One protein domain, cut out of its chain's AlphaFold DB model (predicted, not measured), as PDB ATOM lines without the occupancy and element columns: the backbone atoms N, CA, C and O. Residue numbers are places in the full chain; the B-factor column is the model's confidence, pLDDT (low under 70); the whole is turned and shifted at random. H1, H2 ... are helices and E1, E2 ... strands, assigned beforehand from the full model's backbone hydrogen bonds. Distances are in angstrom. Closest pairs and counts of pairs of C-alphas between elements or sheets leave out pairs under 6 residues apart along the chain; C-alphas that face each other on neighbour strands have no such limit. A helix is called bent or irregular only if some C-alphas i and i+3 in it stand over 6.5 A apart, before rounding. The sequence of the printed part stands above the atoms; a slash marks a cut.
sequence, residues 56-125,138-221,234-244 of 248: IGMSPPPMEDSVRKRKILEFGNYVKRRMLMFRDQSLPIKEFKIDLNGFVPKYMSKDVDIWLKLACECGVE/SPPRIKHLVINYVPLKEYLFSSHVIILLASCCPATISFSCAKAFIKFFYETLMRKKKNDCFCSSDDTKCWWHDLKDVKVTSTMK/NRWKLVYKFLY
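This is residues 56 to 125, 138 to 221 and 234 to 244 of the 248 residues of an uncharacterized protein of Medicago truncatula (UniProt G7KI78). A twisted sheet of five strands has its helices along one face, H2 and H4 grazing it with H3 between them, while the other face holds no named helix. The longest helix, H1, is side by side with H2, out past the edge strand E1, and residues 61 to 66, of which 65 and 66 belong to H1, stick out. The printed part has 165 residues with five named helices and five named strands, in the order H1 E1 H2 E2 H3 E3 H4 H5 E4 E5, and its class is mixed, helices and strands. The sheet is mixed, in the order E1 E2 E3 E5 E4. The whole is compact, with a radius of gyration of the C-alphas of 16.5 A and spans of 50 by 38 by 33 A.

The sheet's strands are E1, residues 95 to 99, 13.3 A long from C-alpha 95 at (16.942, -27.755, 5.199); E2, residues 144 to 148; E3, residues 172 to 175; E5, residues 237 to 241, ending at C-alpha 241 at (6.103, -22.990, -2.653); and E4, residues 215 to 219. H1, residues 65 to 88, is 34.0 A long from C-alpha 65 at (25.810, -55.052, -9.628). H2, residues 109 to 121, is 19.1 A long, H3, residues 154 to 166, 19.5 A, and H4, residues 179 to 190, 16.4 A. H5 is residues 207 to 210.

E1 and E2 are parallel, with N 98 and O 146 2.9 A apart. E2 and E3 are parallel, with N 174 and O 145 2.8 A apart; with H3 they form a strand-helix-strand unit, two parallel neighbours with a helix between, its crossover right-handed. E5 is antiparallel to E3, N 240 and O 173 being 2.8 A apart, and to E4, N 239 and O 217 being 2.8 A apart. E3, H4 H5, E4 is a split unit with E5 between its strands, also right-handed. H2 only grazes the sheet with residues 112 to 119, H4 with residues 179 to 186. H3, the hub, touches H2 at a shallow tilt of 8 degrees, the same way, the closest C-alphas being those of Asp 113 and Ile 163, 6.8 A. It touches H4 at a steep tilt of 48 degrees, with C-alphas 161 and 185 closest at 6.4 A, and only just touches H5, with 3 pairs of C-alphas within 8 A, the closest those of Leu 165 and Trp 208, 6.1 A. H1 touches H2 with residues 76 to 87 alone, at a shallow tilt of 11 degrees, the closest C-alphas being those of Arg 87 and Glu 121, 6.0 A. H1 and H3 are apart. Every O i to N i+4 pair is within hydrogen-bond range in H1, H2 and H4, and 7 of 9 in H3, which is only just irregular, C-alphas 155 and 158 being 6.7 A apart; H5 is too short for such a pair.

The two C-alphas farthest apart, those of Pro 62 and Lys 194, are 50.6 A apart. Residues 126 to 137 are not printed, with 11.7 A between C-alphas 125 and 138, nor are residues 222 to 233, with 15.2 A between C-alphas 221 and 234. Of the links printed whole, H4 to H5 is long, residues 191 to 206. Mean pLDDT of the printed part is 71.7; 62 residues are under 70, among them 192 to 205, 212 to 221 and 234 to 244.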
ATOM      1  N   ILE A  56      32.581 -42.292  -3.415       66.38
ATOM      2  CA  ILE A  56      33.827 -42.424  -4.164       66.38
ATOM      3  C   ILE A  56      33.743 -43.590  -5.169       66.38
ATOM      4  O   ILE A  56      33.394 -44.735  -4.853       66.38
ATOM      5  N   GLY A  57      34.085 -43.296  -6.425       63.03
ATOM      6  CA  GLY A  57      34.147 -44.281  -7.505       63.03
ATOM      7  C   GLY A  57      32.784 -44.821  -7.949       63.03
ATOM      8  O   GLY A  57      32.719 -45.949  -8.437       63.03
ATOM      9  N   MET A  58      31.685 -44.092  -7.738       66.94
ATOM     10  CA  MET A  58      30.469 -44.340  -8.514       66.94
ATOM     11  C   MET A  58      30.683 -43.863  -9.947       66.94
ATOM     12  O   MET A  58      30.478 -42.695 -10.261       66.94
ATOM     13  N   SER A  59      31.116 -44.771 -10.814       63.31
ATOM     14  CA  SER A  59      31.107 -44.536 -12.253       63.31
ATOM     15  C   SER A  59      29.779 -45.002 -12.860       63.31
ATOM     16  O   SER A  59      29.131 -45.918 -12.329       63.31
ATOM     17  N   PRO A  60      29.372 -44.419 -14.000       63.50
ATOM     18  CA  PRO A  60      28.383 -45.038 -14.870       63.50
ATOM     19  C   PRO A  60      28.797 -46.480 -15.231       63.50
ATOM     20  O   PRO A  60      29.975 -46.832 -15.106       63.50
ATOM     21  N   PRO A  61      27.849 -47.338 -15.646       63.75
ATOM     22  CA  PRO A  61      28.146 -48.699 -16.089       63.75
ATOM     23  C   PRO A  61      29.279 -48.768 -17.139       63.75
ATOM     24  O   PRO A  61      29.410 -47.827 -17.924       63.75
ATOM     25  N   PRO A  62      30.044 -49.881 -17.189       69.56
ATOM     26  CA  PRO A  62      29.772 -51.151 -16.515       69.56
ATOM     27  C   PRO A  62      30.496 -51.262 -15.160       69.56
ATOM     28  O   PRO A  62      31.713 -51.336 -15.083       69.56
ATOM     29  N   MET A  63      29.718 -51.305 -14.075       74.25
ATOM     30  CA  MET A  63      30.177 -51.708 -12.742       74.25
ATOM     31  C   MET A  63      29.328 -52.905 -12.330       74.25
ATOM     32  O   MET A  63      28.113 -52.884 -12.551       74.25
ATOM     33  N   GLU A  64      29.962 -53.919 -11.746       80.69
ATOM     34  CA  GLU A  64      29.286 -55.116 -11.254       80.69
ATOM     35  C   GLU A  64      28.159 -54.742 -10.275       80.69
ATOM     36  O   GLU A  64      28.322 -53.888  -9.395       80.69
ATOM     37  N   ASP A  65      26.999 -55.382 -10.419       81.94
ATOM     38  CA  ASP A  65      25.810 -55.052  -9.628       81.94
ATOM     39  C   ASP A  65      26.015 -55.275  -8.119       81.94
ATOM     40  O   ASP A  65      25.439 -54.546  -7.307       81.94
ATOM     41  N   SER A  66      26.867 -56.228  -7.728       82.94
ATOM     42  CA  SER A  66      27.227 -56.498  -6.330       82.94
ATOM     43  C   SER A  66      27.990 -55.319  -5.701       82.94
ATOM     44  O   SER A  66      27.624 -54.831  -4.626       82.94
ATOM     45  N   VAL A  67      28.994 -54.792  -6.412       83.19
ATOM     46  CA  VAL A  67      29.786 -53.617  -6.026       83.19
ATOM     47  C   VAL A  67      28.897 -52.380  -5.967       83.19
ATOM     48  O   VAL A  67      28.943 -51.623  -4.996       83.19
ATOM     49  N   ARG A  68      28.019 -52.205  -6.962       80.31
ATOM     50  CA  ARG A  68      27.030 -51.119  -6.981       80.31
ATOM     51  C   ARG A  68      26.115 -51.169  -5.762       80.31
ATOM     52  O   ARG A  68      25.932 -50.151  -5.099       80.31
ATOM     53  N   LYS A  69      25.569 -52.343  -5.447       82.62
ATOM     54  CA  LYS A  69      24.688 -52.548  -4.291       82.62
ATOM     55  C   LYS A  69      25.402 -52.252  -2.970       82.62
ATOM     56  O   LYS A  69      24.802 -51.626  -2.101       82.62
ATOM     57  N   ARG A  70      26.674 -52.646  -2.824       84.81
ATOM     58  CA  ARG A  70      27.487 -52.342  -1.631       84.81
ATOM     59  C   ARG A  70      27.661 -50.838  -1.434       84.81
ATOM     60  O   ARG A  70      27.358 -50.332  -0.362       84.81
ATOM     61  N   LYS A  71      28.068 -50.127  -2.485       84.06
ATOM     62  CA  LYS A  71      28.254 -48.668  -2.467       84.06
ATOM     63  C   LYS A  71      26.971 -47.911  -2.120       84.06
ATOM     64  O   LYS A  71      26.984 -46.975  -1.327       84.06
ATOM     65  N   ILE A  72      25.852 -48.357  -2.689       82.94
ATOM     66  CA  ILE A  72      24.506 -47.880  -2.350       82.94
ATOM     67  C   ILE A  72      24.251 -48.072  -0.849       82.94
ATOM     68  O   ILE A  72      23.955 -47.106  -0.153       82.94
ATOM     69  N   LEU A  73      24.441 -49.285  -0.323       85.88
ATOM     70  CA  LEU A  73      24.227 -49.582   1.095       85.88
ATOM     71  C   LEU A  73      25.118 -48.739   2.025       85.88
ATOM     72  O   LEU A  73      24.649 -48.269   3.059       85.88
ATOM     73  N   GLU A  74      26.382 -48.517   1.667       86.00
ATOM     74  CA  GLU A  74      27.308 -47.665   2.426       86.00
ATOM     75  C   GLU A  74      26.809 -46.223   2.527       86.00
ATOM     76  O   GLU A  74      26.775 -45.659   3.623       86.00
ATOM     77  N   PHE A  75      26.344 -45.649   1.417       86.31
ATOM     78  CA  PHE A  75      25.715 -44.331   1.433       86.31
ATOM     79  C   PHE A  75      24.446 -44.316   2.269       86.31
ATOM     80  O   PHE A  75      24.263 -43.413   3.080       86.31
ATOM     81  N   GLY A  76      23.598 -45.337   2.143       86.88
ATOM     82  CA  GLY A  76      22.380 -45.394   2.939       86.88
ATOM     83  C   GLY A  76      22.659 -45.467   4.441       86.88
ATOM     84  O   GLY A  76      22.026 -44.768   5.233       86.88
ATOM     85  N   ASN A  77      23.682 -46.229   4.833       88.38
ATOM     86  CA  ASN A  77      24.175 -46.278   6.206       88.38
ATOM     87  C   ASN A  77      24.751 -44.935   6.664       88.38
ATOM     88  O   ASN A  77      24.522 -44.542   7.807       88.38
ATOM     89  N   TYR A  78      25.465 -44.218   5.795       87.81
ATOM     90  CA  TYR A  78      25.962 -42.873   6.086       87.81
ATOM     91  C   TYR A  78      24.815 -41.889   6.358       87.81
ATOM     92  O   TYR A  78      24.795 -41.266   7.422       87.81
ATOM     93  N   VAL A  79      23.826 -41.812   5.459       88.81
ATOM     94  CA  VAL A  79      22.641 -40.949   5.624       88.81
ATOM     95  C   VAL A  79      21.909 -41.301   6.918       88.81
ATOM     96  O   VAL A  79      21.631 -40.423   7.734       88.81
ATOM     97  N   LYS A  80      21.660 -42.595   7.158       90.31
ATOM     98  CA  LYS A  80      20.970 -43.072   8.362       90.31
ATOM     99  C   LYS A  80      21.719 -42.702   9.642       90.31
ATOM    100  O   LYS A  80      21.100 -42.179  10.561       90.31
ATOM    101  N   ARG A  81      23.035 -42.928   9.712       89.44
ATOM    102  CA  ARG A  81      23.856 -42.545  10.879       89.44
ATOM    103  C   ARG A  81      23.802 -41.045  11.130       89.44
ATOM    104  O   ARG A  81      23.664 -40.624  12.273       89.44
ATOM    105  N   ARG A  82      23.886 -40.246  10.064       87.50
ATOM    106  CA  ARG A  82      23.815 -38.789  10.166       87.50
ATOM    107  C   ARG A  82      22.458 -38.327  10.697       87.50
ATOM    108  O   ARG A  82      22.425 -37.461  11.558       87.50
ATOM    109  N   MET A  83      21.371 -38.935  10.233       89.25
ATOM    110  CA  MET A  83      20.019 -38.648  10.718       89.25
ATOM    111  C   MET A  83      19.803 -39.062  12.173       89.25
ATOM    112  O   MET A  83      19.269 -38.280  12.951       89.25
ATOM    113  N   LEU A  84      20.251 -40.261  12.555       89.81
ATOM    114  CA  LEU A  84      20.160 -40.735  13.938       89.81
ATOM    115  C   LEU A  84      20.918 -39.806  14.889       89.81
ATOM    116  O   LEU A  84      20.368 -39.419  15.907       89.81
ATOM    117  N   MET A  85      22.111 -39.345  14.506       88.81
ATOM    118  CA  MET A  85      22.858 -38.340  15.273       88.81
ATOM    119  C   MET A  85      22.067 -37.045  15.501       88.81
ATOM    120  O   MET A  85      22.119 -36.495  16.596       88.81
ATOM    121  N   PHE A  86      21.344 -36.549  14.488       89.50
ATOM    122  CA  PHE A  86      20.505 -35.354  14.635       89.50
ATOM    123  C   PHE A  86      19.320 -35.599  15.560       89.50
ATOM    124  O   PHE A  86      19.032 -34.763  16.412       89.50
ATOM    125  N   ARG A  87      18.665 -36.749  15.414       87.69
ATOM    126  CA  ARG A  87      17.544 -37.146  16.261       87.69
ATOM    127  C   ARG A  87      17.974 -37.306  17.718       87.69
ATOM    128  O   ARG A  87      17.356 -36.714  18.590       87.69
ATOM    129  N   ASP A  88      19.036 -38.064  17.969       87.25
ATOM    130  CA  ASP A  88      19.501 -38.409  19.319       87.25
ATOM    131  C   ASP A  88      20.033 -37.181  20.082       87.25
ATOM    132  O   ASP A  88      20.042 -37.169  21.307       87.25
ATOM    133  N   GLN A  89      20.454 -36.134  19.363       85.19
ATOM    134  CA  GLN A  89      20.874 -34.847  19.932       85.19
ATOM    135  C   GLN A  89      19.786 -33.761  19.854       85.19
ATOM    136  O   GLN A  89      20.078 -32.591  20.104       85.19
ATOM    137  N   SER A  90      18.562 -34.112  19.447       84.12
ATOM    138  CA  SER A  90      17.441 -33.179  19.244       84.12
ATOM    139  C   SER A  90      17.797 -31.957  18.382       84.12
ATOM    140  O   SER A  90      17.274 -30.858  18.569       84.12
ATOM    141  N   LEU A  91      18.695 -32.129  17.407       85.12
ATOM    142  CA  LEU A  91      19.181 -31.040  16.565       85.12
ATOM    143  C   LEU A  91      18.139 -30.664  15.504       85.12
ATOM    144  O   LEU A  91      17.585 -31.545  14.837       85.12
ATOM    145  N   PRO A  92      17.905 -29.363  15.263       85.19
ATOM    146  CA  PRO A  92      16.962 -28.927  14.249       85.19
ATOM    147  C   PRO A  92      17.518 -29.118  12.837       85.19
ATOM    148  O   PRO A  92      18.640 -28.712  12.525       85.19
ATOM    149  N   ILE A  93      16.680 -29.648  11.945       86.94
ATOM    150  CA  ILE A  93      16.946 -29.683  10.505       86.94
ATOM    151  C   ILE A  93      16.147 -28.559   9.849       86.94
ATOM    152  O   ILE A  93      14.927 -28.623   9.738       86.94
ATOM    153  N   LYS A  94      16.835 -27.513   9.388       85.06
ATOM    154  CA  LYS A  94      16.203 -26.382   8.686       85.06
ATOM    155  C   LYS A  94      16.018 -26.678   7.204       85.06
ATOM    156  O   LYS A  94      15.006 -26.288   6.622       85.06
ATOM    157  N   GLU A  95      16.985 -27.358   6.602       86.06
ATOM    158  CA  GLU A  95      16.942 -27.755   5.199       86.06
ATOM    159  C   GLU A  95      17.348 -29.217   5.061       86.06
ATOM    160  O   GLU A  95      18.404 -29.620   5.549       86.06
ATOM    161  N   PHE A  96      16.520 -29.990   4.364       87.38
ATOM    162  CA  PHE A  96      16.806 -31.381   4.040       87.38
ATOM    163  C   PHE A  96      16.792 -31.561   2.526       87.38
ATOM    164  O   PHE A  96      15.774 -31.351   1.863       87.38
ATOM    165  N   LYS A  97      17.948 -31.913   1.968       87.19
ATOM    166  CA  LYS A  97      18.159 -32.048   0.530       87.19
ATOM    167  C   LYS A  97      18.707 -33.433   0.236       87.19
ATOM    168  O   LYS A  97      19.750 -33.812   0.767       87.19
ATOM    169  N   ILE A  98      18.034 -34.161  -0.643       85.50
ATOM    170  CA  ILE A  98      18.485 -35.471  -1.089       85.50
ATOM    171  C   ILE A  98      18.482 -35.570  -2.610       85.50
ATOM    172  O   ILE A  98      17.489 -35.258  -3.268       85.50
ATOM    173  N   ASP A  99      19.612 -36.002  -3.161       80.56
ATOM    174  CA  ASP A  99      19.804 -36.233  -4.585       80.56
ATOM    175  C   ASP A  99      20.337 -37.632  -4.857       80.56
ATOM    176  O   ASP A  99      21.472 -37.982  -4.525       80.56
ATOM    177  N   LEU A 100      19.465 -38.438  -5.456       76.88
ATOM    178  CA  LEU A 100      19.677 -39.847  -5.744       76.88
ATOM    179  C   LEU A 100      19.690 -40.127  -7.245       76.88
ATOM    180  O   LEU A 100      19.617 -41.291  -7.634       76.88
ATOM    181  N   ASN A 101      19.801 -39.099  -8.093       68.88
ATOM    182  CA  ASN A 101      19.788 -39.263  -9.549       68.88
ATOM    183  C   ASN A 101      20.916 -40.175 -10.063       68.88
ATOM    184  O   ASN A 101      20.784 -40.775 -11.126       68.88
ATOM    185  N   GLY A 102      22.014 -40.315  -9.312       64.19
ATOM    186  CA  GLY A 102      23.098 -41.245  -9.641       64.19
ATOM    187  C   GLY A 102      22.823 -42.715  -9.299       64.19
ATOM    188  O   GLY A 102      23.645 -43.567  -9.634       64.19
ATOM    189  N   PHE A 103      21.709 -43.045  -8.639       66.44
ATOM    190  CA  PHE A 103      21.374 -44.412  -8.235       66.44
ATOM    191  C   PHE A 103      20.259 -45.021  -9.075       66.44
ATOM    192  O   PHE A 103      19.369 -44.330  -9.557       66.44
ATOM    193  N   VAL A 104      20.252 -46.356  -9.173       62.59
ATOM    194  CA  VAL A 104      19.085 -47.082  -9.684       62.59
ATOM    195  C   VAL A 104      18.017 -47.087  -8.583       62.59
ATOM    196  O   VAL A 104      18.261 -47.685  -7.529       62.59
ATOM    197  N   PRO A 105      16.826 -46.494  -8.797       61.62
ATOM    198  CA  PRO A 105      15.868 -46.284  -7.705       61.62
ATOM    199  C   PRO A 105      15.356 -47.566  -7.024       61.62
ATOM    200  O   PRO A 105      14.879 -47.516  -5.894       61.62
ATOM    201  N   LYS A 106      15.506 -48.740  -7.662       68.31
ATOM    202  CA  LYS A 106      15.051 -50.039  -7.130       68.31
ATOM    203  C   LYS A 106      15.670 -50.434  -5.782       68.31
ATOM    204  O   LYS A 106      15.130 -51.314  -5.122       68.31
ATOM    205  N   TYR A 107      16.793 -49.832  -5.387       67.88
ATOM    206  CA  TYR A 107      17.525 -50.227  -4.180       67.88
ATOM    207  C   TYR A 107      17.277 -49.345  -2.956       67.88
ATOM    208  O   TYR A 107      17.697 -49.742  -1.878       67.88
ATOM    209  N   MET A 108      16.647 -48.176  -3.113       71.31
ATOM    210  CA  MET A 108      16.705 -47.111  -2.098       71.31
ATOM    211  C   MET A 108      15.348 -46.548  -1.676       71.31
ATOM    212  O   MET A 108      15.300 -45.707  -0.787       71.31
ATOM    213  N   SER A 109      14.239 -47.000  -2.272       73.19
ATOM    214  CA  SER A 109      12.915 -46.433  -1.977       73.19
ATOM    215  C   SER A 109      12.564 -46.509  -0.485       73.19
ATOM    216  O   SER A 109      12.187 -45.511   0.114       73.19
ATOM    217  N   LYS A 110      12.772 -47.679   0.138       78.19
ATOM    218  CA  LYS A 110      12.477 -47.898   1.563       78.19
ATOM    219  C   LYS A 110      13.389 -47.085   2.481       78.19
ATOM    220  O   LYS A 110      12.961 -46.661   3.548       78.19
ATOM    221  N   ASP A 111      14.642 -46.884   2.086       83.06
ATOM    222  CA  ASP A 111      15.587 -46.106   2.881       83.06
ATOM    223  C   ASP A 111      15.242 -44.613   2.847       83.06
ATOM    224  O   ASP A 111      15.274 -43.963   3.888       83.06
ATOM    225  N   VAL A 112      14.812 -44.089   1.692       81.12
ATOM    226  CA  VAL A 112      14.315 -42.706   1.561       81.12
ATOM    227  C   VAL A 112      13.128 -42.455   2.480       81.12
ATOM    228  O   VAL A 112      13.111 -41.446   3.185       81.12
ATOM    229  N   ASP A 113      12.182 -43.389   2.521       79.31
ATOM    230  CA  ASP A 113      11.022 -43.328   3.410       79.31
ATOM    231  C   ASP A 113      11.449 -43.231   4.888       79.31
ATOM    232  O   ASP A 113      10.953 -42.389   5.641       79.31
ATOM    233  N   ILE A 114      12.432 -44.042   5.295       83.75
ATOM    234  CA  ILE A 114      13.005 -44.011   6.648       83.75
ATOM    235  C   ILE A 114      13.703 -42.674   6.920       83.75
ATOM    236  O   ILE A 114      13.539 -42.109   7.999       83.75
ATOM    237  N   TRP A 115      14.481 -42.147   5.972       88.00
ATOM    238  CA  TRP A 115      15.194 -40.880   6.153       88.00
ATOM    239  C   TRP A 115      14.244 -39.692   6.258       88.00
ATOM    240  O   TRP A 115      14.476 -38.812   7.084       88.00
ATOM    241  N   LEU A 116      13.164 -39.680   5.472       82.06
ATOM    242  CA  LEU A 116      12.112 -38.669   5.573       82.06
ATOM    243  C   LEU A 116      11.434 -38.720   6.944       82.06
ATOM    244  O   LEU A 116      11.250 -37.675   7.562       82.06
ATOM    245  N   LYS A 117      11.132 -39.922   7.453       80.56
ATOM    246  CA  LYS A 117      10.571 -40.087   8.799       80.56
ATOM    247  C   LYS A 117      11.531 -39.589   9.885       80.56
ATOM    248  O   LYS A 117      11.128 -38.790  10.721       80.56
ATOM    249  N   LEU A 118      12.805 -39.988   9.834       84.50
ATOM    250  CA  LEU A 118      13.825 -39.541  10.791       84.50
ATOM    251  C   LEU A 118      14.017 -38.021  10.762       84.50
ATOM    252  O   LEU A 118      14.143 -37.403  11.817       84.50
ATOM    253  N   ALA A 119      13.989 -37.400   9.579       82.75
ATOM    254  CA  ALA A 119      14.067 -35.946   9.461       82.75
ATOM    255  C   ALA A 119      12.925 -35.246  10.223       82.75
ATOM    256  O   ALA A 119      13.115 -34.146  10.736       82.75
ATOM    257  N   CYS A 120      11.773 -35.908  10.360       75.88
ATOM    258  CA  CYS A 120      10.632 -35.425  11.139       75.88
ATOM    259  C   CYS A 120      10.695 -35.749  12.618       75.88
ATOM    260  O   CYS A 120       9.914 -35.205  13.389       75.88
ATOM    261  N   GLU A 121      11.616 -36.587  13.054       76.19
ATOM    262  CA  GLU A 121      11.877 -36.809  14.473       76.19
ATOM    263  C   GLU A 121      12.940 -35.818  14.989       76.19
ATOM    264  O   GLU A 121      13.025 -35.567  16.183       76.19
ATOM    265  N   CYS A 122      13.704 -35.179  14.096       77.12
ATOM    266  CA  CYS A 122      14.751 -34.225  14.461       77.12
ATOM    267  C   CYS A 122      14.184 -32.849  14.854       77.12
ATOM    268  O   CYS A 122      13.284 -32.318  14.194       77.12
ATOM    269  N   GLY A 123      14.734 -32.245  15.912       62.19
ATOM    270  CA  GLY A 123      14.363 -30.898  16.353       62.19
ATOM    271  C   GLY A 123      12.883 -30.736  16.694       62.19
ATOM    272  O   GLY A 123      12.315 -29.675  16.436       62.19
ATOM    273  N   VAL A 124      12.232 -31.791  17.205       58.34
ATOM    274  CA  VAL A 124      11.053 -31.588  18.053       58.34
ATOM    275  C   VAL A 124      11.608 -30.928  19.311       58.34
ATOM    276  O   VAL A 124      12.246 -31.597  20.117       58.34
ATOM    277  N   GLU A 125      11.451 -29.613  19.455       50.09
ATOM    278  CA  GLU A 125      11.495 -29.042  20.798       50.09
ATOM    279  C   GLU A 125      10.386 -29.768  21.562       50.09
ATOM    280  O   GLU A 125       9.219 -29.682  21.172       50.09
ATOM    281  N   SER A 138       0.937 -26.509  13.614       54.41
ATOM    282  CA  SER A 138       2.345 -26.506  14.020       54.41
ATOM    283  C   SER A 138       3.183 -25.748  12.976       54.41
ATOM    284  O   SER A 138       3.014 -26.012  11.780       54.41
ATOM    285  N   PRO A 139       4.076 -24.821  13.369       58.12
ATOM    286  CA  PRO A 139       4.943 -24.114  12.427       58.12
ATOM    287  C   PRO A 139       5.805 -25.092  11.604       58.12
ATOM    288  O   PRO A 139       6.101 -26.195  12.073       58.12
ATOM    289  N   PRO A 140       6.217 -24.713  10.375       58.19
ATOM    290  CA  PRO A 140       6.970 -25.599   9.496       58.19
ATOM    291  C   PRO A 140       8.302 -25.984  10.140       58.19
ATOM    292  O   PRO A 140       9.144 -25.121  10.399       58.19
ATOM    293  N   ARG A 141       8.495 -27.284  10.383       71.12
ATOM    294  CA  ARG A 141       9.690 -27.800  11.066       71.12
ATOM    295  C   ARG A 141      10.890 -27.828  10.127       71.12
ATOM    296  O   ARG A 141      11.992 -27.468  10.524       71.12
ATOM    297  N   ILE A 142      10.650 -28.149   8.855       77.38
ATOM    298  CA  ILE A 142      11.634 -28.025   7.773       77.38
ATOM    299  C   ILE A 142      11.249 -26.834   6.886       77.38
ATOM    300  O   ILE A 142      10.132 -26.739   6.387       77.38
ATOM    301  N   LYS A 143      12.171 -25.903   6.630       81.38
ATOM    302  CA  LYS A 143      11.891 -24.763   5.735       81.38
ATOM    303  C   LYS A 143      11.930 -25.182   4.268       81.38
ATOM    304  O   LYS A 143      11.071 -24.796   3.471       81.38
ATOM    305  N   HIS A 144      12.921 -25.993   3.914       79.62
ATOM    306  CA  HIS A 144      13.152 -26.410   2.537       79.62
ATOM    307  C   HIS A 144      13.414 -27.914   2.463       79.62
ATOM    308  O   HIS A 144      14.431 -28.396   2.966       79.62
ATOM    309  N   LEU A 145      12.501 -28.635   1.811       82.81
ATOM    310  CA  LEU A 145      12.647 -30.042   1.455       82.81
ATOM    311  C   LEU A 145      12.969 -30.142  -0.040       82.81
ATOM    312  O   LEU A 145      12.210 -29.648  -0.871       82.81
ATOM    313  N   VAL A 146      14.090 -30.758  -0.407       82.69
ATOM    314  CA  VAL A 146      14.464 -30.981  -1.814       82.69
ATOM    315  C   VAL A 146      14.625 -32.471  -2.050       82.69
ATOM    316  O   VAL A 146      15.451 -33.107  -1.396       82.69
ATOM    317  N   ILE A 147      13.854 -33.012  -2.991       78.94
ATOM    318  CA  ILE A 147      13.858 -34.432  -3.336       78.94
ATOM    319  C   ILE A 147      14.116 -34.578  -4.829       78.94
ATOM    320  O   ILE A 147      13.256 -34.319  -5.674       78.94
ATOM    321  N   ASN A 148      15.315 -35.050  -5.143       77.19
ATOM    322  CA  ASN A 148      15.717 -35.427  -6.487       77.19
ATOM    323  C   ASN A 148      15.814 -36.957  -6.525       77.19
ATOM    324  O   ASN A 148      16.883 -37.549  -6.374       77.19
ATOM    325  N   TYR A 149      14.652 -37.598  -6.633       70.88
ATOM    326  CA  TYR A 149      14.497 -39.049  -6.688       70.88
ATOM    327  C   TYR A 149      13.342 -39.393  -7.626       70.88
ATOM    328  O   TYR A 149      12.281 -38.778  -7.549       70.88
ATOM    329  N   VAL A 150      13.537 -40.374  -8.508       63.66
ATOM    330  CA  VAL A 150      12.508 -40.835  -9.447       63.66
ATOM    331  C   VAL A 150      11.920 -42.149  -8.933       63.66
ATOM    332  O   VAL A 150      12.594 -43.178  -9.023       63.66
ATOM    333  N   PRO A 151      10.669 -42.177  -8.436       64.44
ATOM    334  CA  PRO A 151       9.993 -43.445  -8.208       64.44
ATOM    335  C   PRO A 151       9.819 -44.140  -9.564       64.44
ATOM    336  O   PRO A 151       9.190 -43.598 -10.469       64.44
ATOM    337  N   LEU A 152      10.405 -45.329  -9.730       60.56
ATOM    338  CA  LEU A 152      10.440 -46.027 -11.029       60.56
ATOM    339  C   LEU A 152       9.078 -46.529 -11.507       60.56
ATOM    340  O   LEU A 152       8.947 -46.894 -12.672       60.56
ATOM    341  N   LYS A 153       8.105 -46.652 -10.607       70.81
ATOM    342  CA  LYS A 153       6.843 -47.328 -10.895       70.81
ATOM    343  C   LYS A 153       5.678 -46.547 -10.313       70.81
ATOM    344  O   LYS A 153       5.699 -46.204  -9.133       70.81
ATOM    345  N   GLU A 154       4.660 -46.321 -11.135       73.94
ATOM    346  CA  GLU A 154       3.498 -45.492 -10.798       73.94
ATOM    347  C   GLU A 154       2.719 -46.017  -9.587       73.94
ATOM    348  O   GLU A 154       2.263 -45.231  -8.763       73.94
ATOM    349  N   TYR A 155       2.653 -47.339  -9.392       75.44
ATOM    350  CA  TYR A 155       1.978 -47.923  -8.225       75.44
ATOM    351  C   TYR A 155       2.637 -47.559  -6.883       75.44
ATOM    352  O   TYR A 155       2.010 -47.692  -5.836       75.44
ATOM    353  N   LEU A 156       3.898 -47.111  -6.892       71.62
ATOM    354  CA  LEU A 156       4.585 -46.631  -5.693       71.62
ATOM    355  C   LEU A 156       4.314 -45.151  -5.421       71.62
ATOM    356  O   LEU A 156       4.691 -44.665  -4.358       71.62
ATOM    357  N   PHE A 157       3.696 -44.410  -6.345       76.62
ATOM    358  CA  PHE A 157       3.485 -42.977  -6.160       76.62
ATOM    359  C   PHE A 157       2.678 -42.708  -4.891       76.62
ATOM    360  O   PHE A 157       3.113 -41.910  -4.066       76.62
ATOM    361  N   SER A 158       1.588 -43.447  -4.676       77.06
ATOM    362  CA  SER A 158       0.737 -43.297  -3.494       77.06
ATOM    363  C   SER A 158       1.519 -43.416  -2.185       77.06
ATOM    364  O   SER A 158       1.398 -42.539  -1.339       77.06
ATOM    365  N   SER A 159       2.376 -44.431  -2.023       75.62
ATOM    366  CA  SER A 159       3.133 -44.611  -0.774       75.62
ATOM    367  C   SER A 159       4.102 -43.456  -0.504       75.62
ATOM    368  O   SER A 159       4.182 -42.975   0.623       75.62
ATOM    369  N   HIS A 160       4.786 -42.959  -1.540       75.81
ATOM    370  CA  HIS A 160       5.715 -41.835  -1.405       75.81
ATOM    371  C   HIS A 160       4.966 -40.536  -1.088       75.81
ATOM    372  O   HIS A 160       5.399 -39.768  -0.234       75.81
ATOM    373  N   VAL A 161       3.822 -40.294  -1.736       78.31
ATOM    374  CA  VAL A 161       2.995 -39.115  -1.448       78.31
ATOM    375  C   VAL A 161       2.485 -39.145  -0.010       78.31
ATOM    376  O   VAL A 161       2.612 -38.136   0.672       78.31
ATOM    377  N   ILE A 162       1.998 -40.286   0.486       77.00
ATOM    378  CA  ILE A 162       1.539 -40.430   1.879       77.00
ATOM    379  C   ILE A 162       2.632 -40.001   2.860       77.00
ATOM    380  O   ILE A 162       2.383 -39.191   3.749       77.00
ATOM    381  N   ILE A 163       3.859 -40.482   2.663       75.56
ATOM    382  CA  ILE A 163       4.993 -40.156   3.536       75.56
ATOM    383  C   ILE A 163       5.361 -38.675   3.433       75.56
ATOM    384  O   ILE A 163       5.645 -38.045   4.445       75.56
ATOM    385  N   LEU A 164       5.304 -38.080   2.238       77.94
ATOM    386  CA  LEU A 164       5.537 -36.644   2.056       77.94
ATOM    387  C   LEU A 164       4.458 -35.787   2.723       77.94
ATOM    388  O   LEU A 164       4.781 -34.763   3.325       77.94
ATOM    389  N   LEU A 165       3.195 -36.205   2.667       75.31
ATOM    390  CA  LEU A 165       2.091 -35.540   3.365       75.31
ATOM    391  C   LEU A 165       2.167 -35.735   4.886       75.31
ATOM    392  O   LEU A 165       1.740 -34.866   5.640       75.31
ATOM    393  N   ALA A 166       2.738 -36.848   5.342       71.88
ATOM    394  CA  ALA A 166       3.035 -37.105   6.751       71.88
ATOM    395  C   ALA A 166       4.353 -36.459   7.220       71.88
ATOM    396  O   ALA A 166       4.640 -36.447   8.416       71.88
ATOM    397  N   SER A 167       5.168 -35.937   6.296       69.19
ATOM    398  CA  SER A 167       6.460 -35.329   6.618       69.19
ATOM    399  C   SER A 167       6.302 -33.942   7.255       69.19
ATOM    400  O   SER A 167       5.200 -33.412   7.345       69.19
ATOM    401  N   CYS A 168       7.411 -33.358   7.705       64.75
ATOM    402  CA  CYS A 168       7.561 -32.384   8.793       64.75
ATOM    403  C   CYS A 168       7.060 -30.953   8.479       64.75
ATOM    404  O   CYS A 168       7.736 -29.957   8.758       64.75
ATOM    405  N   CYS A 169       5.879 -30.860   7.867       74.31
ATOM    406  CA  CYS A 169       5.184 -29.657   7.418       74.31
ATOM    407  C   CYS A 169       6.124 -28.703   6.669       74.31
ATOM    408  O   CYS A 169       6.332 -27.576   7.120       74.31
ATOM    409  N   PRO A 170       6.776 -29.137   5.572       75.06
ATOM    410  CA  PRO A 170       7.789 -28.318   4.934       75.06
ATOM    411  C   PRO A 170       7.187 -27.015   4.395       75.06
ATOM    412  O   PRO A 170       6.144 -27.048   3.743       75.06
ATOM    413  N   ALA A 171       7.855 -25.873   4.599       75.69
ATOM    414  CA  ALA A 171       7.395 -24.599   4.023       75.69
ATOM    415  C   ALA A 171       7.477 -24.609   2.482       75.69
ATOM    416  O   ALA A 171       6.678 -23.989   1.786       75.69
ATOM    417  N   THR A 172       8.445 -25.337   1.924       74.44
ATOM    418  CA  THR A 172       8.598 -25.528   0.477       74.44
ATOM    419  C   THR A 172       9.082 -26.943   0.175       74.44
ATOM    420  O   THR A 172       9.924 -27.475   0.905       74.44
ATOM    421  N   ILE A 173       8.585 -27.536  -0.916       78.38
ATOM    422  CA  ILE A 173       9.074 -28.820  -1.438       78.38
ATOM    423  C   ILE A 173       9.544 -28.595  -2.870       78.38
ATOM    424  O   ILE A 173       8.812 -28.067  -3.701       78.38
ATOM    425  N   SER A 174      10.773 -28.978  -3.182       79.19
ATOM    426  CA  SER A 174      11.293 -28.946  -4.550       79.19
ATOM    427  C   SER A 174      11.475 -30.361  -5.066       79.19
ATOM    428  O   SER A 174      12.109 -31.177  -4.398       79.19
ATOM    429  N   PHE A 175      10.979 -30.617  -6.273       76.00
ATOM    430  CA  PHE A 175      11.187 -31.870  -6.982       76.00
ATOM    431  C   PHE A 175      12.033 -31.637  -8.232       76.00
ATOM    432  O   PHE A 175      11.804 -30.702  -9.003       76.00
ATOM    433  N   SER A 176      12.989 -32.532  -8.459       70.50
ATOM    434  CA  SER A 176      13.684 -32.678  -9.742       70.50
ATOM    435  C   SER A 176      13.594 -34.139 -10.177       70.50
ATOM    436  O   SER A 176      14.587 -34.863 -10.169       70.50
ATOM    437  N   CYS A 177      12.378 -34.599 -10.471       69.38
ATOM    438  CA  CYS A 177      12.083 -35.989 -10.817       69.38
ATOM    439  C   CYS A 177      11.111 -36.091 -12.005       69.38
ATOM    440  O   CYS A 177      10.779 -35.092 -12.642       69.38
ATOM    441  N   ALA A 178      10.645 -37.307 -12.313       73.50
ATOM    442  CA  ALA A 178       9.766 -37.558 -13.451       73.50
ATOM    443  C   ALA A 178       8.458 -36.747 -13.389       73.50
ATOM    444  O   ALA A 178       7.782 -36.701 -12.357       73.50
ATOM    445  N   LYS A 179       8.058 -36.192 -14.544       73.12
ATOM    446  CA  LYS A 179       6.820 -35.414 -14.730       73.12
ATOM    447  C   LYS A 179       5.574 -36.151 -14.233       73.12
ATOM    448  O   LYS A 179       4.689 -35.520 -13.667       73.12
ATOM    449  N   ALA A 180       5.514 -37.470 -14.425       78.25
ATOM    450  CA  ALA A 180       4.387 -38.293 -13.994       78.25
ATOM    451  C   ALA A 180       4.175 -38.236 -12.472       78.25
ATOM    452  O   ALA A 180       3.058 -37.991 -12.026       78.25
ATOM    453  N   PHE A 181       5.247 -38.363 -11.679       78.19
ATOM    454  CA  PHE A 181       5.158 -38.272 -10.219       78.19
ATOM    455  C   PHE A 181       4.766 -36.866  -9.762       78.19
ATOM    456  O   PHE A 181       3.897 -36.703  -8.916       78.19
ATOM    457  N   ILE A 182       5.379 -35.845 -10.362       76.44
ATOM    458  CA  ILE A 182       5.095 -34.434 -10.082       76.44
ATOM    459  C   ILE A 182       3.615 -34.117 -10.335       76.44
ATOM    460  O   ILE A 182       2.948 -33.520  -9.488       76.44
ATOM    461  N   LYS A 183       3.091 -34.548 -11.489       79.06
ATOM    462  CA  LYS A 183       1.681 -34.394 -11.852       79.06
ATOM    463  C   LYS A 183       0.777 -35.131 -10.863       79.06
ATOM    464  O   LYS A 183      -0.143 -34.519 -10.335       79.06
ATOM    465  N   PHE A 184       1.085 -36.391 -10.559       82.75
ATOM    466  CA  PHE A 184       0.331 -37.192  -9.594       82.75
ATOM    467  C   PHE A 184       0.297 -36.549  -8.200       82.75
ATOM    468  O   PHE A 184      -0.759 -36.467  -7.575       82.75
ATOM    469  N   PHE A 185       1.436 -36.051  -7.710       80.62
ATOM    470  CA  PHE A 185       1.528 -35.371  -6.419       80.62
ATOM    471  C   PHE A 185       0.687 -34.090  -6.397       80.62
ATOM    472  O   PHE A 185      -0.090 -33.883  -5.468       80.62
ATOM    473  N   TYR A 186       0.785 -33.260  -7.440       79.06
ATOM    474  CA  TYR A 186      -0.027 -32.049  -7.567       79.06
ATOM    475  C   TYR A 186      -1.528 -32.360  -7.602       79.06
ATOM    476  O   TYR A 186      -2.295 -31.775  -6.840       79.06
ATOM    477  N   GLU A 187      -1.954 -33.312  -8.431       81.75
ATOM    478  CA  GLU A 187      -3.356 -33.740  -8.503       81.75
ATOM    479  C   GLU A 187      -3.848 -34.278  -7.156       81.75
ATOM    480  O   GLU A 187      -4.963 -33.966  -6.740       81.75
ATOM    481  N   THR A 188      -2.996 -35.008  -6.429       80.81
ATOM    482  CA  THR A 188      -3.303 -35.495  -5.079       80.81
ATOM    483  C   THR A 188      -3.538 -34.342  -4.104       80.81
ATOM    484  O   THR A 188      -4.532 -34.361  -3.382       80.81
ATOM    485  N   LEU A 189      -2.689 -33.310  -4.119       77.25
ATOM    486  CA  LEU A 189      -2.846 -32.127  -3.264       77.25
ATOM    487  C   LEU A 189      -4.126 -31.339  -3.571       77.25
ATOM    488  O   LEU A 189      -4.768 -30.828  -2.651       77.25
ATOM    489  N   MET A 190      -4.497 -31.251  -4.851       76.19
ATOM    490  CA  MET A 190      -5.684 -30.525  -5.315       76.19
ATOM    491  C   MET A 190      -6.991 -31.290  -5.081       76.19
ATOM    492  O   MET A 190      -8.067 -30.688  -5.085       76.19
ATOM    493  N   ARG A 191      -6.926 -32.606  -4.845       73.00
ATOM    494  CA  ARG A 191      -8.082 -33.476  -4.604       73.00
ATOM    495  C   ARG A 191      -8.671 -33.242  -3.206       73.00
ATOM    496  O   ARG A 191      -8.595 -34.104  -2.339       73.00
ATOM    497  N   LYS A 192      -9.298 -32.084  -2.975       59.69
ATOM    498  CA  LYS A 192     -10.039 -31.774  -1.738       59.69
ATOM    499  C   LYS A 192     -11.333 -32.594  -1.663       59.69
ATOM    500  O   LYS A 192     -12.419 -32.088  -1.928       59.69
ATOM    501  N   LYS A 193     -11.241 -33.873  -1.296       58.00
ATOM    502  CA  LYS A 193     -12.398 -34.645  -0.823       58.00
ATOM    503  C   LYS A 193     -12.398 -34.635   0.700       58.00
ATOM    504  O   LYS A 193     -11.401 -34.985   1.320       58.00
ATOM    505  N   LYS A 194     -13.534 -34.246   1.285       52.81
ATOM    506  CA  LYS A 194     -13.731 -33.995   2.725       52.81
ATOM    507  C   LYS A 194     -13.343 -35.178   3.638       52.81
ATOM    508  O   LYS A 194     -13.083 -34.940   4.808       52.81
ATOM    509  N   ASN A 195     -13.244 -36.398   3.092       55.28
ATOM    510  CA  ASN A 195     -12.968 -37.639   3.827       55.28
ATOM    511  C   ASN A 195     -11.800 -38.481   3.256       55.28
ATOM    512  O   ASN A 195     -11.597 -39.600   3.707       55.28
ATOM    513  N   ASP A 196     -11.027 -37.983   2.284       61.53
ATOM    514  CA  ASP A 196      -9.982 -38.780   1.605       61.53
ATOM    515  C   ASP A 196      -8.584 -38.558   2.209       61.53
ATOM    516  O   ASP A 196      -7.591 -38.505   1.481       61.53
ATOM    517  N   CYS A 197      -8.484 -38.376   3.528       67.12
ATOM    518  CA  CYS A 197      -7.188 -38.153   4.162       67.12
ATOM    519  C   CYS A 197      -6.327 -39.423   4.165       67.12
ATOM    520  O   CYS A 197      -6.823 -40.537   4.309       67.12
ATOM    521  N   PHE A 198      -5.015 -39.241   4.041       63.94
ATOM    522  CA  PHE A 198      -4.037 -40.329   4.058       63.94
ATOM    523  C   PHE A 198      -3.520 -40.666   5.471       63.94
ATOM    524  O   PHE A 198      -2.517 -41.365   5.612       63.94
ATOM    525  N   CYS A 199      -4.160 -40.146   6.523       66.75
ATOM    526  CA  CYS A 199      -3.726 -40.374   7.901       66.75
ATOM    527  C   CYS A 199      -4.021 -41.827   8.300       66.75
ATOM    528  O   CYS A 199      -5.132 -42.309   8.108       66.75
ATOM    529  N   SER A 200      -3.018 -42.534   8.830       55.00
ATOM    530  CA  SER A 200      -3.154 -43.944   9.236       55.00
ATOM    531  C   SER A 200      -3.635 -44.127  10.686       55.00
ATOM    532  O   SER A 200      -3.937 -45.250  11.073       55.00
ATOM    533  N   SER A 201      -3.714 -43.052  11.479       50.06
ATOM    534  CA  SER A 201      -4.279 -43.034  12.836       50.06
ATOM    535  C   SER A 201      -4.610 -41.600  13.281       50.06
ATOM    536  O   SER A 201      -4.126 -40.634  12.681       50.06
ATOM    537  N   ASP A 202      -5.421 -41.469  14.334       49.69
ATOM    538  CA  ASP A 202      -5.926 -40.196  14.877       49.69
ATOM    539  C   ASP A 202      -4.851 -39.286  15.516       49.69
ATOM    540  O   ASP A 202      -5.104 -38.097  15.726       49.69
ATOM    541  N   ASP A 203      -3.636 -39.791  15.763       49.03
ATOM    542  CA  ASP A 203      -2.627 -39.081  16.568       49.03
ATOM    543  C   ASP A 203      -1.671 -38.178  15.767       49.03
ATOM    544  O   ASP A 203      -1.047 -37.279  16.333       49.03
ATOM    545  N   THR A 204      -1.558 -38.345  14.442       53.06
ATOM    546  CA  THR A 204      -0.722 -37.466  13.600       53.06
ATOM    547  C   THR A 204      -1.499 -36.964  12.389       53.06
ATOM    548  O   THR A 204      -1.544 -37.610  11.340       53.06
ATOM    549  N   LYS A 205      -2.113 -35.782  12.515       61.25
ATOM    550  CA  LYS A 205      -2.779 -35.102  11.395       61.25
ATOM    551  C   LYS A 205      -1.736 -34.686  10.351       61.25
ATOM    552  O   LYS A 205      -0.809 -33.947  10.665       61.25
ATOM    553  N   CYS A 206      -1.890 -35.145   9.107       71.44
ATOM    554  CA  CYS A 206      -1.033 -34.725   7.996       71.44
ATOM    555  C   CYS A 206      -1.208 -33.224   7.693       71.44
ATOM    556  O   CYS A 206      -2.317 -32.694   7.807       71.44
ATOM    557  N   TRP A 207      -0.140 -32.543   7.254       77.00
ATOM    558  CA  TRP A 207      -0.171 -31.091   6.983       77.00
ATOM    559  C   TRP A 207      -1.122 -30.706   5.852       77.00
ATOM    560  O   TRP A 207      -1.511 -29.547   5.718       77.00
ATOM    561  N   TRP A 208      -1.527 -31.685   5.043       75.62
ATOM    562  CA  TRP A 208      -2.500 -31.497   3.980       75.62
ATOM    563  C   TRP A 208      -3.847 -30.963   4.492       75.62
ATOM    564  O   TRP A 208      -4.519 -30.235   3.767       75.62
ATOM    565  N   HIS A 209      -4.222 -31.245   5.746       71.12
ATOM    566  CA  HIS A 209      -5.436 -30.689   6.356       71.12
ATOM    567  C   HIS A 209      -5.378 -29.171   6.559       71.12
ATOM    568  O   HIS A 209      -6.402 -28.497   6.447       71.12
ATOM    569  N   ASP A 210      -4.185 -28.630   6.797       67.69
ATOM    570  CA  ASP A 210      -3.963 -27.196   7.001       67.69
ATOM    571  C   ASP A 210      -3.608 -26.480   5.687       67.69
ATOM    572  O   ASP A 210      -3.396 -25.261   5.652       67.69
ATOM    573  N   LEU A 211      -3.561 -27.224   4.574       70.81
ATOM    574  CA  LEU A 211      -3.191 -26.703   3.270       70.81
ATOM    575  C   LEU A 211      -4.316 -25.857   2.670       70.81
ATOM    576  O   LEU A 211      -5.345 -26.351   2.200       70.81
ATOM    577  N   LYS A 212      -4.088 -24.545   2.628       68.12
ATOM    578  CA  LYS A 212      -5.033 -23.597   2.030       68.12
ATOM    579  C   LYS A 212      -4.859 -23.476   0.524       68.12
ATOM    580  O   LYS A 212      -5.842 -23.633  -0.204       68.12
ATOM    581  N   ASP A 213      -3.621 -23.227   0.101       66.25
ATOM    582  CA  ASP A 213      -3.248 -22.921  -1.275       66.25
ATOM    583  C   ASP A 213      -1.916 -23.588  -1.661       66.25
ATOM    584  O   ASP A 213      -1.042 -23.816  -0.817       66.25
ATOM    585  N   VAL A 214      -1.763 -23.905  -2.946       68.62
ATOM    586  CA  VAL A 214      -0.575 -24.542  -3.525       68.62
ATOM    587  C   VAL A 214      -0.072 -23.681  -4.671       68.62
ATOM    588  O   VAL A 214      -0.616 -23.711  -5.772       68.62
ATOM    589  N   LYS A 215       1.031 -22.959  -4.445       68.62
ATOM    590  CA  LYS A 215       1.702 -22.217  -5.509       68.62
ATOM    591  C   LYS A 215       2.796 -23.070  -6.137       68.62
ATOM    592  O   LYS A 215       3.807 -23.406  -5.516       68.62
ATOM    593  N   VAL A 216       2.619 -23.382  -7.413       65.94
ATOM    594  CA  VAL A 216       3.632 -24.076  -8.209       65.94
ATOM    595  C   VAL A 216       4.530 -23.036  -8.866       65.94
ATOM    596  O   VAL A 216       4.044 -22.143  -9.552       65.94
ATOM    597  N   THR A 217       5.844 -23.133  -8.659       63.16
ATOM    598  CA  THR A 217       6.820 -22.311  -9.387       63.16
ATOM    599  C   THR A 217       7.787 -23.207 -10.151       63.16
ATOM    600  O   THR A 217       8.384 -24.126  -9.596       63.16
ATOM    601  N   SER A 218       7.948 -22.961 -11.446       58.75
ATOM    602  CA  SER A 218       8.988 -23.615 -12.238       58.75
ATOM    603  C   SER A 218      10.210 -22.710 -12.273       58.75
ATOM    604  O   SER A 218      10.092 -21.531 -12.602       58.75
ATOM    605  N   THR A 219      11.386 -23.232 -11.932       50.72
ATOM    606  CA  THR A 219      12.637 -22.488 -12.114       50.72
ATOM    607  C   THR A 219      13.273 -22.871 -13.447       50.72
ATOM    608  O   THR A 219      14.218 -23.651 -13.498       50.72
ATOM    609  N   MET A 220      12.738 -22.308 -14.530       39.16
ATOM    610  CA  MET A 220      13.472 -21.986 -15.758       39.16
ATOM    611  C   MET A 220      13.075 -20.566 -16.183       39.16
ATOM    612  O   MET A 220      12.004 -20.101 -15.805       39.16
ATOM    613  N   LYS A 221      13.985 -19.855 -16.863       36.66
ATOM    614  CA  LYS A 221      13.846 -18.440 -17.248       36.66
ATOM    615  C   LYS A 221      12.431 -18.123 -17.758       36.66
ATOM    616  O   LYS A 221      11.920 -18.850 -18.599       36.66
ATOM    617  N   ASN A 234      13.162 -32.827 -18.954       36.72
ATOM    618  CA  ASN A 234      14.170 -33.646 -18.256       36.72
ATOM    619  C   ASN A 234      15.302 -32.845 -17.567       36.72
ATOM    620  O   ASN A 234      16.202 -33.435 -16.979       36.72
ATOM    621  N   ARG A 235      15.272 -31.507 -17.638       33.62
ATOM    622  CA  ARG A 235      16.212 -30.584 -16.961       33.62
ATOM    623  C   ARG A 235      15.541 -29.610 -15.979       33.62
ATOM    624  O   ARG A 235      16.164 -28.640 -15.558       33.62
ATOM    625  N   TRP A 236      14.274 -29.832 -15.635       42.62
ATOM    626  CA  TRP A 236      13.465 -28.837 -14.931       42.62
ATOM    627  C   TRP A 236      13.512 -29.071 -13.424       42.62
ATOM    628  O   TRP A 236      13.160 -30.145 -12.939       42.62
ATOM    629  N   LYS A 237      13.895 -28.035 -12.674       42.81
ATOM    630  CA  LYS A 237      13.676 -27.976 -11.228       42.81
ATOM    631  C   LYS A 237      12.313 -27.331 -10.993       42.81
ATOM    632  O   LYS A 237      12.137 -26.135 -11.239       42.81
ATOM    633  N   LEU A 238      11.353 -28.127 -10.535       45.34
ATOM    634  CA  LEU A 238      10.030 -27.654 -10.142       45.34
ATOM    635  C   LEU A 238      10.044 -27.403  -8.636       45.34
ATOM    636  O   LEU A 238      10.247 -28.307  -7.825       45.34
ATOM    637  N   VAL A 239       9.886 -26.139  -8.260       44.22
ATOM    638  CA  VAL A 239       9.889 -25.684  -6.871       44.22
ATOM    639  C   VAL A 239       8.448 -25.396  -6.477       44.22
ATOM    640  O   VAL A 239       7.848 -24.415  -6.911       44.22
ATOM    641  N   TYR A 240       7.873 -26.230  -5.623       48.84
ATOM    642  CA  TYR A 240       6.578 -25.939  -5.024       48.84
ATOM    643  C   TYR A 240       6.798 -25.043  -3.808       48.84
ATOM    644  O   TYR A 240       7.534 -25.387  -2.875       48.84
ATOM    645  N   LYS A 241       6.167 -23.868  -3.820       44.69
ATOM    646  CA  LYS A 241       6.103 -22.990  -2.653       44.69
ATOM    647  C   LYS A 241       4.728 -23.159  -2.023       44.69
ATOM    648  O   LYS A 241       3.728 -22.718  -2.580       44.69
ATOM    649  N   PHE A 242       4.683 -23.790  -0.856       48.09
ATOM    650  CA  PHE A 242       3.453 -23.891  -0.084       48.09
ATOM    651  C   PHE A 242       3.330 -22.620   0.747       48.09
ATOM    652  O   PHE A 242       4.130 -22.357   1.644       48.09
ATOM    653  N   LEU A 243       2.365 -21.771   0.401       40.91
ATOM    654  CA  LEU A 243       2.079 -20.578   1.184       40.91
ATOM    655  C   LEU A 243       1.137 -20.986   2.316       40.91
ATOM    656  O   LEU A 243      -0.077 -21.071   2.142       40.91
ATOM    657  N   TYR A 244       1.710 -21.245   3.491       44.25
ATOM    658  CA  TYR A 244       0.947 -21.367   4.729       44.25
ATOM    659  C   TYR A 244       0.440 -19.977   5.115       44.25
ATOM    660  O   TYR A 244       1.105 -19.224   5.826       44.25
TER     661      TYR A 244